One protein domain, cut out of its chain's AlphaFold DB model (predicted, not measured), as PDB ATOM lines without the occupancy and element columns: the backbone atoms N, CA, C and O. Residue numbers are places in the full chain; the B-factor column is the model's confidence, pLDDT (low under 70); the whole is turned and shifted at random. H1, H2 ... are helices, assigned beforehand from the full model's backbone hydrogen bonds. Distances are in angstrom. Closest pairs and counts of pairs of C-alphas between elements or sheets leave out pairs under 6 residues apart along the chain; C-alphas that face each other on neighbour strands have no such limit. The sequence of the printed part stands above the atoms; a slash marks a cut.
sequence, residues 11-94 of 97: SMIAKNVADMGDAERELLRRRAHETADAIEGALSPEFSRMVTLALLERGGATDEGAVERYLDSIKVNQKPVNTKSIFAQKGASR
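What this domain is: This is residues 11 to 94 of the 97 residues of an uncharacterized protein of Mesorhizobium sp. B2-4-17 (UniProt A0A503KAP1). What does the printed part look like from its first residue on? It is an open zigzag of helices: after residues 11 to 21, a curved stretch with no named helix, comes the long helix H1, which makes a loose V with H2 near their linked ends, and H2 then forms a small hairpin with H3. Beyond H3 a tail, residues 75 to 94, sticks out with the short H4 near its end. What is it made of, and how spread out is it? The printed part has 84 residues with four named helices, H1, H2, H3 and H4 in chain order, and no named strand, and its class is all helix. It is extended, with a radius of gyration of the C-alphas of 19.6 A and spans of 59 by 26 by 24 A.

How they stand to each other: How do the first two helices stand to each other? H1, residues 22 to 42, and H2, residues 45 to 58, are close but not clearly touching: their closest C-alphas, those of Glu 40 and Ser 48, are 5.9 A apart. They run opposite ways at a steep tilt of 42 degrees. Which helices touch? H2 touches H3, residues 66 to 73, with the C-alphas of Leu 53 and Val 67 closest at 5.7 A. These two form a helical hairpin, running opposite ways at a shallow tilt of 33 degrees, only just short of steep. What stays apart? H1 and H3 are apart, and H4, residues 86 to 92, is apart from H1, H2 and H3. Are the backbones of the helices well formed? In H1, H2, H3 and H4 every O i to N i+4 pair is within hydrogen-bond range.

Where its parts are: Where does the longest helix run? H1 goes from C-alpha 22 at (64.929, 110.105, 130.070) to C-alpha 42 at (74.447, 123.491, 104.273), 30.6 A. How long are the helices after it? H2, from Pro 45 to Arg 58, measures 20.2 A from first to last C-alpha, and H3, from Ala 66 to Ser 73, measures 10.5 A. Where does the last one end? H4 begins at Ile 86, measures 10.4 A and ends at C-alpha 92 at (101.128, 144.866, 101.955).

The domain as a whole: How large is it? The two C-alphas farthest apart, those of Gly 21 and Thr 83, are 59.6 A apart. Is the printed part whole, and how are the helices linked? It runs from residue 11 to 94 with no cut. The link from H1 to H2 is tight, that from H2 to H3 is short, and that from H3 to H4, residues 74 to 85, is long. Where is the model's confidence low? The mean pLDDT of the printed part is 74.2, and residues 11 to 14, 41 to 42 and 77 to 94 are under 70.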
ATOM      1  N   SER A  11      63.821 126.748 126.392       55.16
ATOM      2  CA  SER A  11      63.594 126.254 127.759       55.16
ATOM      3  C   SER A  11      64.269 124.907 128.032       55.16
ATOM      4  O   SER A  11      64.845 124.728 129.100       55.16
ATOM      5  N   MET A  12      64.264 123.986 127.063       56.00
ATOM      6  CA  MET A  12      64.938 122.690 127.200       56.00
ATOM      7  C   MET A  12      66.464 122.814 127.160       56.00
ATOM      8  O   MET A  12      67.150 122.124 127.901       56.00
ATOM      9  N   ILE A  13      67.004 123.702 126.322       59.88
ATOM     10  CA  ILE A  13      68.459 123.875 126.154       59.88
ATOM     11  C   ILE A  13      69.090 124.566 127.374       59.88
ATOM     12  O   ILE A  13      70.267 124.367 127.659       59.88
ATOM     13  N   ALA A  14      68.310 125.359 128.112       60.84
ATOM     14  CA  ALA A  14      68.770 126.061 129.309       60.84
ATOM     15  C   ALA A  14      68.828 125.178 130.572       60.84
ATOM     16  O   ALA A  14      69.382 125.608 131.583       60.84
ATOM     17  N   LYS A  15      68.251 123.971 130.542       71.00
ATOM     18  CA  LYS A  15      68.245 123.040 131.677       71.00
ATOM     19  C   LYS A  15      69.541 122.225 131.692       71.00
ATOM     20  O   LYS A  15      69.982 121.744 130.650       71.00
ATOM     21  N   ASN A  16      70.143 122.031 132.867       77.44
ATOM     22  CA  ASN A  16      71.311 121.157 132.985       77.44
ATOM     23  C   ASN A  16      70.927 119.715 132.628       77.44
ATOM     24  O   ASN A  16      69.899 119.209 133.072       77.44
ATOM     25  N   VAL A  17      71.795 119.019 131.887       77.38
ATOM     26  CA  VAL A  17      71.582 117.612 131.486       77.38
ATOM     27  C   VAL A  17      71.396 116.688 132.702       77.38
ATOM     28  O   VAL A  17      70.665 115.694 132.634       77.38
ATOM     29  N   ALA A  18      72.017 117.033 133.834       79.38
ATOM     30  CA  ALA A  18      71.865 116.326 135.104       79.38
ATOM     31  C   ALA A  18      70.410 116.303 135.605       79.38
ATOM     32  O   ALA A  18      69.981 115.288 136.144       79.38
ATOM     33  N   ASP A  19      69.644 117.362 135.334       82.19
ATOM     34  CA  ASP A  19      68.266 117.539 135.807       82.19
ATOM     35  C   ASP A  19      67.218 117.045 134.791       82.19
ATOM     36  O   ASP A  19      66.011 117.158 135.023       82.19
ATOM     37  N   MET A  20      67.658 116.541 133.633       83.31
ATOM     38  CA  MET A  20      66.776 116.048 132.574       83.31
ATOM     39  C   MET A  20      66.330 114.604 132.815       83.31
ATOM     40  O   MET A  20      67.164 113.736 133.079       83.31
ATOM     41  N   GLY A  21      65.032 114.338 132.640       85.81
ATOM     42  CA  GLY A  21      64.486 112.977 132.598       85.81
ATOM     43  C   GLY A  21      64.813 112.247 131.288       85.81
ATOM     44  O   GLY A  21      65.265 112.857 130.318       85.81
ATOM     45  N   ASP A  22      64.545 110.941 131.222       85.25
ATOM     46  CA  ASP A  22      64.929 110.105 130.070       85.25
ATOM     47  C   ASP A  22      64.323 110.579 128.739       85.25
ATOM     48  O   ASP A  22      65.014 110.637 127.722       85.25
ATOM     49  N   ALA A  23      63.056 110.998 128.750       83.56
ATOM     50  CA  ALA A  23      62.387 111.532 127.562       83.56
ATOM     51  C   ALA A  23      62.994 112.868 127.093       83.56
ATOM     52  O   ALA A  23      63.158 113.090 125.894       83.56
ATOM     53  N   GLU A  24      63.371 113.748 128.028       79.88
ATOM     54  CA  GLU A  24      64.025 115.027 127.723       79.88
ATOM     55  C   GLU A  24      65.427 114.794 127.139       79.88
ATOM     56  O   GLU A  24      65.815 115.439 126.166       79.88
ATOM     57  N   ARG A  25      66.175 113.823 127.676       83.50
ATOM     58  CA  ARG A  25      67.497 113.447 127.152       83.50
ATOM     59  C   ARG A  25      67.419 112.873 125.744       83.50
ATOM     60  O   ARG A  25      68.250 113.211 124.904       83.50
ATOM     61  N   GLU A  26      66.423 112.035 125.469       84.81
ATOM     62  CA  GLU A  26      66.223 111.470 124.133       84.81
ATOM     63  C   GLU A  26      65.823 112.546 123.113       84.81
ATOM     64  O   GLU A  26      66.356 112.579 122.004       84.81
ATOM     65  N   LEU A  27      64.963 113.493 123.498       82.62
ATOM     66  CA  LEU A  27      64.639 114.653 122.662       82.62
ATOM     67  C   LEU A  27      65.868 115.525 122.382       82.62
ATOM     68  O   LEU A  27      66.077 115.946 121.242       82.62
ATOM     69  N   LEU A  28      66.701 115.772 123.398       84.12
ATOM     70  CA  LEU A  28      67.945 116.523 123.233       84.12
ATOM     71  C   LEU A  28      68.906 115.807 122.272       84.12
ATOM     72  O   LEU A  28      69.465 116.451 121.384       84.12
ATOM     73  N   ARG A  29      69.056 114.481 122.404       85.81
ATOM     74  CA  ARG A  29      69.877 113.662 121.498       85.81
ATOM     75  C   ARG A  29      69.398 113.784 120.053       85.81
ATOM     76  O   ARG A  29      70.215 114.044 119.173       85.81
ATOM     77  N   ARG A  30      68.096 113.629 119.798       85.69
ATOM     78  CA  ARG A  30      67.541 113.735 118.436       85.69
ATOM     79  C   ARG A  30      67.802 115.101 117.818       85.69
ATOM     80  O   ARG A  30      68.305 115.170 116.703       85.69
ATOM     81  N   ARG A  31      67.570 116.181 118.571       80.94
ATOM     82  CA  ARG A  31      67.843 117.543 118.089       80.94
ATOM     83  C   ARG A  31      69.312 117.785 117.781       80.94
ATOM     84  O   ARG A  31      69.615 118.482 116.816       80.94
ATOM     85  N   ALA A  32      70.218 117.245 118.595       82.75
ATOM     86  CA  ALA A  32      71.647 117.368 118.337       82.75
ATOM     87  C   ALA A  32      72.017 116.741 116.981       82.75
ATOM     88  O   ALA A  32      72.731 117.372 116.205       82.75
ATOM     89  N   HIS A  33      71.469 115.562 116.666       84.56
ATOM     90  CA  HIS A  33      71.659 114.912 115.367       84.56
ATOM     91  C   HIS A  33      71.016 115.686 114.213       84.56
ATOM     92  O   HIS A  33      71.702 115.999 113.249       84.56
ATOM     93  N   GLU A  34      69.752 116.094 114.339       80.81
ATOM     94  CA  GLU A  34      69.064 116.888 113.306       80.81
ATOM     95  C   GLU A  34      69.808 118.196 112.993       80.81
ATOM     96  O   GLU A  34      69.908 118.613 111.840       80.81
ATOM     97  N   THR A  35      70.360 118.845 114.023       76.94
ATOM     98  CA  THR A  35      71.155 120.068 113.857       76.94
ATOM     99  C   THR A  35      72.479 119.771 113.156       76.94
ATOM    100  O   THR A  35      72.879 120.541 112.285       76.94
ATOM    101  N   ALA A  36      73.151 118.670 113.503       77.06
ATOM    102  CA  ALA A  36      74.381 118.250 112.839       77.06
ATOM    103  C   ALA A  36      74.147 117.963 111.346       77.06
ATOM    104  O   ALA A  36      74.874 118.500 110.511       77.06
ATOM    105  N   ASP A  37      73.084 117.230 111.011       78.94
ATOM    106  CA  ASP A  37      72.720 116.902 109.627       78.94
ATOM    107  C   ASP A  37      72.369 118.165 108.818       78.94
ATOM    108  O   ASP A  37      72.784 118.325 107.667       78.94
ATOM    109  N   ALA A  38      71.642 119.111 109.426       74.94
ATOM    110  CA  ALA A  38      71.304 120.385 108.790       74.94
ATOM    111  C   ALA A  38      72.543 121.261 108.528       74.94
ATOM    112  O   ALA A  38      72.609 121.952 107.508       74.94
ATOM    113  N   ILE A  39      73.518 121.238 109.441       71.38
ATOM    114  CA  ILE A  39      74.803 121.930 109.295       71.38
ATOM    115  C   ILE A  39      75.628 121.273 108.183       71.38
ATOM    116  O   ILE A  39      76.139 121.981 107.317       71.38
ATOM    117  N   GLU A  40      75.716 119.942 108.155       70.62
ATOM    118  CA  GLU A  40      76.462 119.206 107.130       70.62
ATOM    119  C   GLU A  40      75.886 119.430 105.726       70.62
ATOM    120  O   GLU A  40      76.640 119.696 104.792       70.62
ATOM    121  N   GLY A  41      74.558 119.420 105.574       68.56
ATOM    122  CA  GLY A  41      73.903 119.667 104.285       68.56
ATOM    123  C   GLY A  41      74.030 121.106 103.762       68.56
ATOM    124  O   GLY A  41      73.829 121.346 102.570       68.56
ATOM    125  N   ALA A  42      74.352 122.073 104.626       68.44
ATOM    126  CA  ALA A  42      74.447 123.491 104.273       68.44
ATOM    127  C   ALA A  42      75.878 123.964 103.967       68.44
ATOM    128  O   ALA A  42      76.061 125.057 103.423       68.44
ATOM    129  N   LEU A  43      76.887 123.178 104.343       73.06
ATOM    130  CA  LEU A  43      78.288 123.587 104.362       73.06
ATOM    131  C   LEU A  43      79.134 122.680 103.468       73.06
ATOM    132  O   LEU A  43      78.771 121.543 103.179       73.06
ATOM    133  N   SER A  44      80.286 123.183 103.012       78.94
ATOM    134  CA  SER A  44      81.239 122.300 102.338       78.94
ATOM    135  C   SER A  44      81.789 121.276 103.345       78.94
ATOM    136  O   SER A  44      81.955 121.621 104.522       78.94
ATOM    137  N   PRO A  45      82.117 120.044 102.917       78.88
ATOM    138  CA  PRO A  45      82.634 119.007 103.813       78.88
ATOM    139  C   PRO A  45      83.850 119.457 104.635       78.88
ATOM    140  O   PRO A  45      84.005 119.086 105.799       78.88
ATOM    141  N   GLU A  46      84.713 120.288 104.052       79.44
ATOM    142  CA  GLU A  46      85.895 120.833 104.715       79.44
ATOM    143  C   GLU A  46      85.528 121.834 105.808       79.44
ATOM    144  O   GLU A  46      86.135 121.824 106.879       79.44
ATOM    145  N   PHE A  47      84.524 122.677 105.562       79.88
ATOM    146  CA  PHE A  47      84.061 123.649 106.541       79.88
ATOM    147  C   PHE A  47      83.317 122.972 107.696       79.88
ATOM    148  O   PHE A  47      83.575 123.301 108.852       79.88
ATOM    149  N   SER A  48      82.492 121.957 107.416       78.50
ATOM    150  CA  SER A  48      81.866 121.121 108.450       78.50
ATOM    151  C   SER A  48      82.911 120.484 109.369       78.50
ATOM    152  O   SER A  48      82.786 120.552 110.589       78.50
ATOM    153  N   ARG A  49      84.000 119.943 108.804       81.44
ATOM    154  CA  ARG A  49      85.114 119.383 109.589       81.44
ATOM    155  C   ARG A  49      85.804 120.420 110.469       81.44
ATOM    156  O   ARG A  49      86.092 120.118 111.623       81.44
ATOM    157  N   MET A  50      86.034 121.632 109.964       82.12
ATOM    158  CA  MET A  50      86.611 122.713 110.773       82.12
ATOM    159  C   MET A  50      85.715 123.096 111.949       82.12
ATOM    160  O   MET A  50      86.203 123.234 113.068       82.12
ATOM    161  N   VAL A  51      84.408 123.241 111.714       82.00
ATOM    162  CA  VAL A  51      83.445 123.565 112.776       82.00
ATOM    163  C   VAL A  51      83.428 122.465 113.837       82.00
ATOM    164  O   VAL A  51      83.480 122.771 115.027       82.00
ATOM    165  N   THR A  52      83.430 121.194 113.430       82.81
ATOM    166  CA  THR A  52      83.501 120.059 114.360       82.81
ATOM    167  C   THR A  52      84.779 120.086 115.197       82.81
ATOM    168  O   THR A  52      84.697 119.952 116.415       82.81
ATOM    169  N   LEU A  53      85.945 120.306 114.581       84.06
ATOM    170  CA  LEU A  53      87.216 120.404 115.309       84.06
ATOM    171  C   LEU A  53      87.207 121.559 116.318       84.06
ATOM    172  O   LEU A  53      87.566 121.355 117.471       84.06
ATOM    173  N   ALA A  54      86.707 122.734 115.933       82.19
ATOM    174  CA  ALA A  54      86.607 123.882 116.835       82.19
ATOM    175  C   ALA A  54      85.672 123.620 118.032       82.19
ATOM    176  O   ALA A  54      85.931 124.067 119.151       82.19
ATOM    177  N   LEU A  55      84.569 122.895 117.813       83.31
ATOM    178  CA  LEU A  55      83.649 122.504 118.885       83.31
ATOM    179  C   LEU A  55      84.285 121.487 119.838       83.31
ATOM    180  O   LEU A  55      84.104 121.605 121.051       83.31
ATOM    181  N   LEU A  56      85.037 120.519 119.307       83.25
ATOM    182  CA  LEU A  56      85.760 119.530 120.110       83.25
ATOM    183  C   LEU A  56      86.871 120.175 120.944       83.25
ATOM    184  O   LEU A  56      86.977 119.872 122.131       83.25
ATOM    185  N   GLU A  57      87.630 121.110 120.369       83.75
ATOM    186  CA  GLU A  57      88.650 121.886 121.088       83.75
ATOM    187  C   GLU A  57      88.033 122.677 122.237       83.75
ATOM    188  O   GLU A  57      88.469 122.579 123.381       83.75
ATOM    189  N   ARG A  58      86.950 123.412 121.964       82.44
ATOM    190  CA  ARG A  58      86.244 124.183 122.993       82.44
ATOM    191  C   ARG A  58      85.668 123.295 124.099       82.44
ATOM    192  O   ARG A  58      85.531 123.747 125.234       82.44
ATOM    193  N   GLY A  59      85.306 122.058 123.765       78.81
ATOM    194  CA  GLY A  59      84.858 121.040 124.713       78.81
ATOM    195  C   GLY A  59      85.989 120.327 125.460       78.81
ATOM    196  O   GLY A  59      85.691 119.487 126.305       78.81
ATOM    197  N   GLY A  60      87.259 120.618 125.154       79.88
ATOM    198  CA  GLY A  60      88.426 119.936 125.722       79.88
ATOM    199  C   GLY A  60      88.579 118.477 125.273       79.88
ATOM    200  O   GLY A  60      89.296 117.711 125.911       79.88
ATOM    201  N   ALA A  61      87.879 118.071 124.209       78.38
ATOM    202  CA  ALA A  61      87.902 116.707 123.680       78.38
ATOM    203  C   ALA A  61      89.050 116.471 122.683       78.38
ATOM    204  O   ALA A  61      89.394 115.324 122.397       78.38
ATOM    205  N   THR A  62      89.634 117.543 122.152       79.75
ATOM    206  CA  THR A  62      90.809 117.517 121.276       79.75
ATOM    207  C   THR A  62      91.816 118.569 121.711       79.75
ATOM    208  O   THR A  62      91.439 119.580 122.304       79.75
ATOM    209  N   ASP A  63      93.086 118.332 121.387       80.94
ATOM    210  CA  ASP A  63      94.174 119.275 121.644       80.94
ATOM    211  C   ASP A  63      93.915 120.629 120.970       80.94
ATOM    212  O   ASP A  63      93.431 120.679 119.834       80.94
ATOM    213  N   GLU A  64      94.330 121.710 121.629       80.00
ATOM    214  CA  GLU A  64      94.331 123.055 121.048       80.00
ATOM    215  C   GLU A  64      95.094 123.082 119.703       80.00
ATOM    216  O   GLU A  64      96.109 122.398 119.515       80.00
ATOM    217  N   GLY A  65      94.581 123.842 118.729       82.25
ATOM    218  CA  GLY A  65      95.202 124.004 117.405       82.25
ATOM    219  C   GLY A  65      95.008 122.820 116.441       82.25
ATOM    220  O   GLY A  65      95.722 122.692 115.445       82.25
ATOM    221  N   ALA A  66      94.072 121.906 116.701       82.12
ATOM    222  CA  ALA A  66      93.618 120.903 115.734       82.12
ATOM    223  C   ALA A  66      92.976 121.534 114.479       82.12
ATOM    224  O   ALA A  66      93.186 121.026 113.375       82.12
ATOM    225  N   VAL A  67      92.262 122.658 114.610       82.81
ATOM    226  CA  VAL A  67      91.714 123.421 113.471       82.81
ATOM    227  C   VAL A  67      92.832 123.952 112.570       82.81
ATOM    228  O   VAL A  67      92.773 123.794 111.351       82.81
ATOM    229  N   GLU A  68      93.866 124.549 113.162       83.00
ATOM    230  CA  GLU A  68      95.009 125.127 112.442       83.00
ATOM    231  C   GLU A  68      95.799 124.037 111.712       83.00
ATOM    232  O   GLU A  68      96.041 124.141 110.510       83.00
ATOM    233  N   ARG A  69      96.070 122.916 112.390       84.06
ATOM    234  CA  ARG A  69      96.706 121.743 111.774       84.06
ATOM    235  C   ARG A  69      95.892 121.166 110.618       84.06
ATOM    236  O   ARG A  69      96.463 120.733 109.616       84.06
ATOM    237  N   TYR A  70      94.564 121.144 110.739       84.75
ATOM    238  CA  TYR A  70      93.699 120.697 109.652       84.75
ATOM    239  C   TYR A  70      93.777 121.645 108.451       84.75
ATOM    240  O   TYR A  70      93.923 121.174 107.325       84.75
ATOM    241  N   LEU A  71      93.753 122.961 108.674       83.56
ATOM    242  CA  LEU A  71      93.927 123.957 107.613       83.56
ATOM    243  C   LEU A  71      95.276 123.817 106.900       83.56
ATOM    244  O   LEU A  71      95.303 123.771 105.671       83.56
ATOM    245  N   ASP A  72      96.366 123.664 107.651       85.38
ATOM    246  CA  ASP A  72      97.716 123.497 107.098       85.38
ATOM    247  C   ASP A  72      97.867 122.208 106.277       85.38
ATOM    248  O   ASP A  72      98.674 122.132 105.347       85.38
ATOM    249  N   SER A  73      97.061 121.184 106.578       82.50
ATOM    250  CA  SER A  73      97.042 119.934 105.815       82.50
ATOM    251  C   SER A  73      96.395 120.073 104.428       82.50
ATOM    252  O   SER A  73      96.657 119.260 103.533       82.50
ATOM    253  N   ILE A  74      95.568 121.102 104.213       81.12
ATOM    254  CA  ILE A  74      94.881 121.329 102.942       81.12
ATOM    255  C   ILE A  74      95.842 122.035 101.984       81.12
ATOM    256  O   ILE A  74      96.164 123.213 102.127       81.12
ATOM    257  N   LYS A  75      96.274 121.321 100.939       73.69
ATOM    258  CA  LYS A  75      97.124 121.900  99.893       73.69
ATOM    259  C   LYS A  75      96.386 123.019  99.159       73.69
ATOM    260  O   LYS A  75      95.490 122.770  98.353       73.69
ATOM    261  N   VAL A  76      96.810 124.258  99.390       76.12
ATOM    262  CA  VAL A  76      96.308 125.418  98.653       76.12
ATOM    263  C   VAL A  76      96.862 125.375  97.232       76.12
ATOM    264  O   VAL A  76      98.076 125.411  97.020       76.12
ATOM    265  N   ASN A  77      95.974 125.333  96.236       67.94
ATOM    266  CA  ASN A  77      96.367 125.573  94.851       67.94
ATOM    267  C   ASN A  77      96.868 127.017  94.737       67.94
ATOM    268  O   ASN A  77      96.072 127.958  94.732       67.94
ATOM    269  N   GLN A  78      98.188 127.187  94.646       58.19
ATOM    270  CA  GLN A  78      98.828 128.478  94.427       58.19
ATOM    271  C   GLN A  78      98.524 128.956  93.001       58.19
ATOM    272  O   GLN A  78      99.330 128.826  92.084       58.19
ATOM    273  N   LYS A  79      97.326 129.509  92.786       57.91
ATOM    274  CA  LYS A  79      97.107 130.389  91.638       57.91
ATOM    275  C   LYS A  79      97.996 131.621  91.835       57.91
ATOM    276  O   LYS A  79      98.046 132.127  92.959       57.91
ATOM    277  N   PRO A  80      98.683 132.116  90.790       53.19
ATOM    278  CA  PRO A  80      99.476 133.332  90.901       53.19
ATOM    279  C   PRO A  80      98.586 134.441  91.459       53.19
ATOM    280  O   PRO A  80      97.503 134.710  90.928       53.19
ATOM    281  N   VAL A  81      99.013 135.021  92.581       54.59
ATOM    282  CA  VAL A  81      98.281 136.079  93.275       54.59
ATOM    283  C   VAL A  81      98.141 137.234  92.296       54.59
ATOM    284  O   VAL A  81      99.113 137.914  91.977       54.59
ATOM    285  N   ASN A  82      96.930 137.441  91.781       52.28
ATOM    286  CA  ASN A  82      96.639 138.620  90.988       52.28
ATOM    287  C   ASN A  82      96.745 139.817  91.944       52.28
ATOM    288  O   ASN A  82      95.854 140.061  92.763       52.28
ATOM    289  N   THR A  83      97.870 140.527  91.877       56.50
ATOM    290  CA  THR A  83      98.256 141.664  92.732       56.50
ATOM    291  C   THR A  83      97.289 142.849  92.660       56.50
ATOM    292  O   THR A  83      97.455 143.826  93.382       56.50
ATOM    293  N   LYS A  84      96.237 142.753  91.840       57.72
ATOM    294  CA  LYS A  84      95.116 143.697  91.770       57.72
ATOM    295  C   LYS A  84      93.955 143.372  92.724       57.72
ATOM    296  O   LYS A  84      92.955 144.083  92.698       57.72
ATOM    297  N   SER A  85      94.028 142.312  93.537       57.66
ATOM    298  CA  SER A  85      92.959 142.001  94.500       57.66
ATOM    299  C   SER A  85      93.072 142.836  95.787       57.66
ATOM    300  O   SER A  85      94.159 143.021  96.338       57.66
ATOM    301  N   ILE A  86      91.926 143.305  96.295       58.56
ATOM    302  CA  ILE A  86      91.794 144.180  97.481       58.56
ATOM    303  C   ILE A  86      92.441 143.558  98.739       58.56
ATOM    304  O   ILE A  86      92.952 144.266  99.607       58.56
ATOM    305  N   PHE A  87      92.482 142.225  98.823       60.72
ATOM    306  CA  PHE A  87      93.085 141.494  99.941       60.72
ATOM    307  C   PHE A  87      94.619 141.558  99.949       60.72
ATOM    308  O   PHE A  87      95.213 141.679 101.020       60.72
ATOM    309  N   ALA A  88      95.266 141.554  98.777       55.78
ATOM    310  CA  ALA A  88      96.722 141.680  98.670       55.78
ATOM    311  C   ALA A  88      97.203 143.093  99.050       55.78
ATOM    312  O   ALA A  88      98.214 143.242  99.735       55.78
ATOM    313  N   GLN A  89      96.436 144.129  98.685       57.22
ATOM    314  CA  GLN A  89      96.723 145.514  99.082       57.22
ATOM    315  C   GLN A  89      96.690 145.700 100.604       57.22
ATOM    316  O   GLN A  89      97.580 146.338 101.159       57.22
ATOM    317  N   LYS A  90      95.715 145.100 101.299       57.00
ATOM    318  CA  LYS A  90      95.582 145.247 102.759       57.00
ATOM    319  C   LYS A  90      96.681 144.516 103.545       57.00
ATOM    320  O   LYS A  90      97.036 144.960 104.634       57.00
ATOM    321  N   GLY A  91      97.222 143.425 102.995       54.31
ATOM    322  CA  GLY A  91      98.375 142.712 103.558       54.31
ATOM    323  C   GLY A  91      99.686 143.485 103.401       54.31
ATOM    324  O   GLY A  91     100.436 143.617 104.365       54.31
ATOM    325  N   ALA A  92      99.922 144.081 102.227       53.41
ATOM    326  CA  ALA A  92     101.128 144.866 101.955       53.41
ATOM    327  C   ALA A  92     101.215 146.158 102.790       53.41
ATOM    328  O   ALA A  92     102.304 146.583 103.164       53.41
ATOM    329  N   SER A  93     100.078 146.768 103.142       54.50
ATOM    330  CA  SER A  93     100.042 147.964 104.000       54.50
ATOM    331  C   SER A  93     100.428 147.704 105.461       54.50
ATOM    332  O   SER A  93     100.675 148.656 106.194       54.50
ATOM    333  N   ARG A  94     100.458 146.442 105.907       52.84
ATOM    334  CA  ARG A  94     100.823 146.066 107.283       52.84
ATOM    335  C   ARG A  94     102.266 145.591 107.445       52.84
ATOM    336  O   ARG A  94     102.725 145.529 108.575       52.84
TER     337      ARG A  94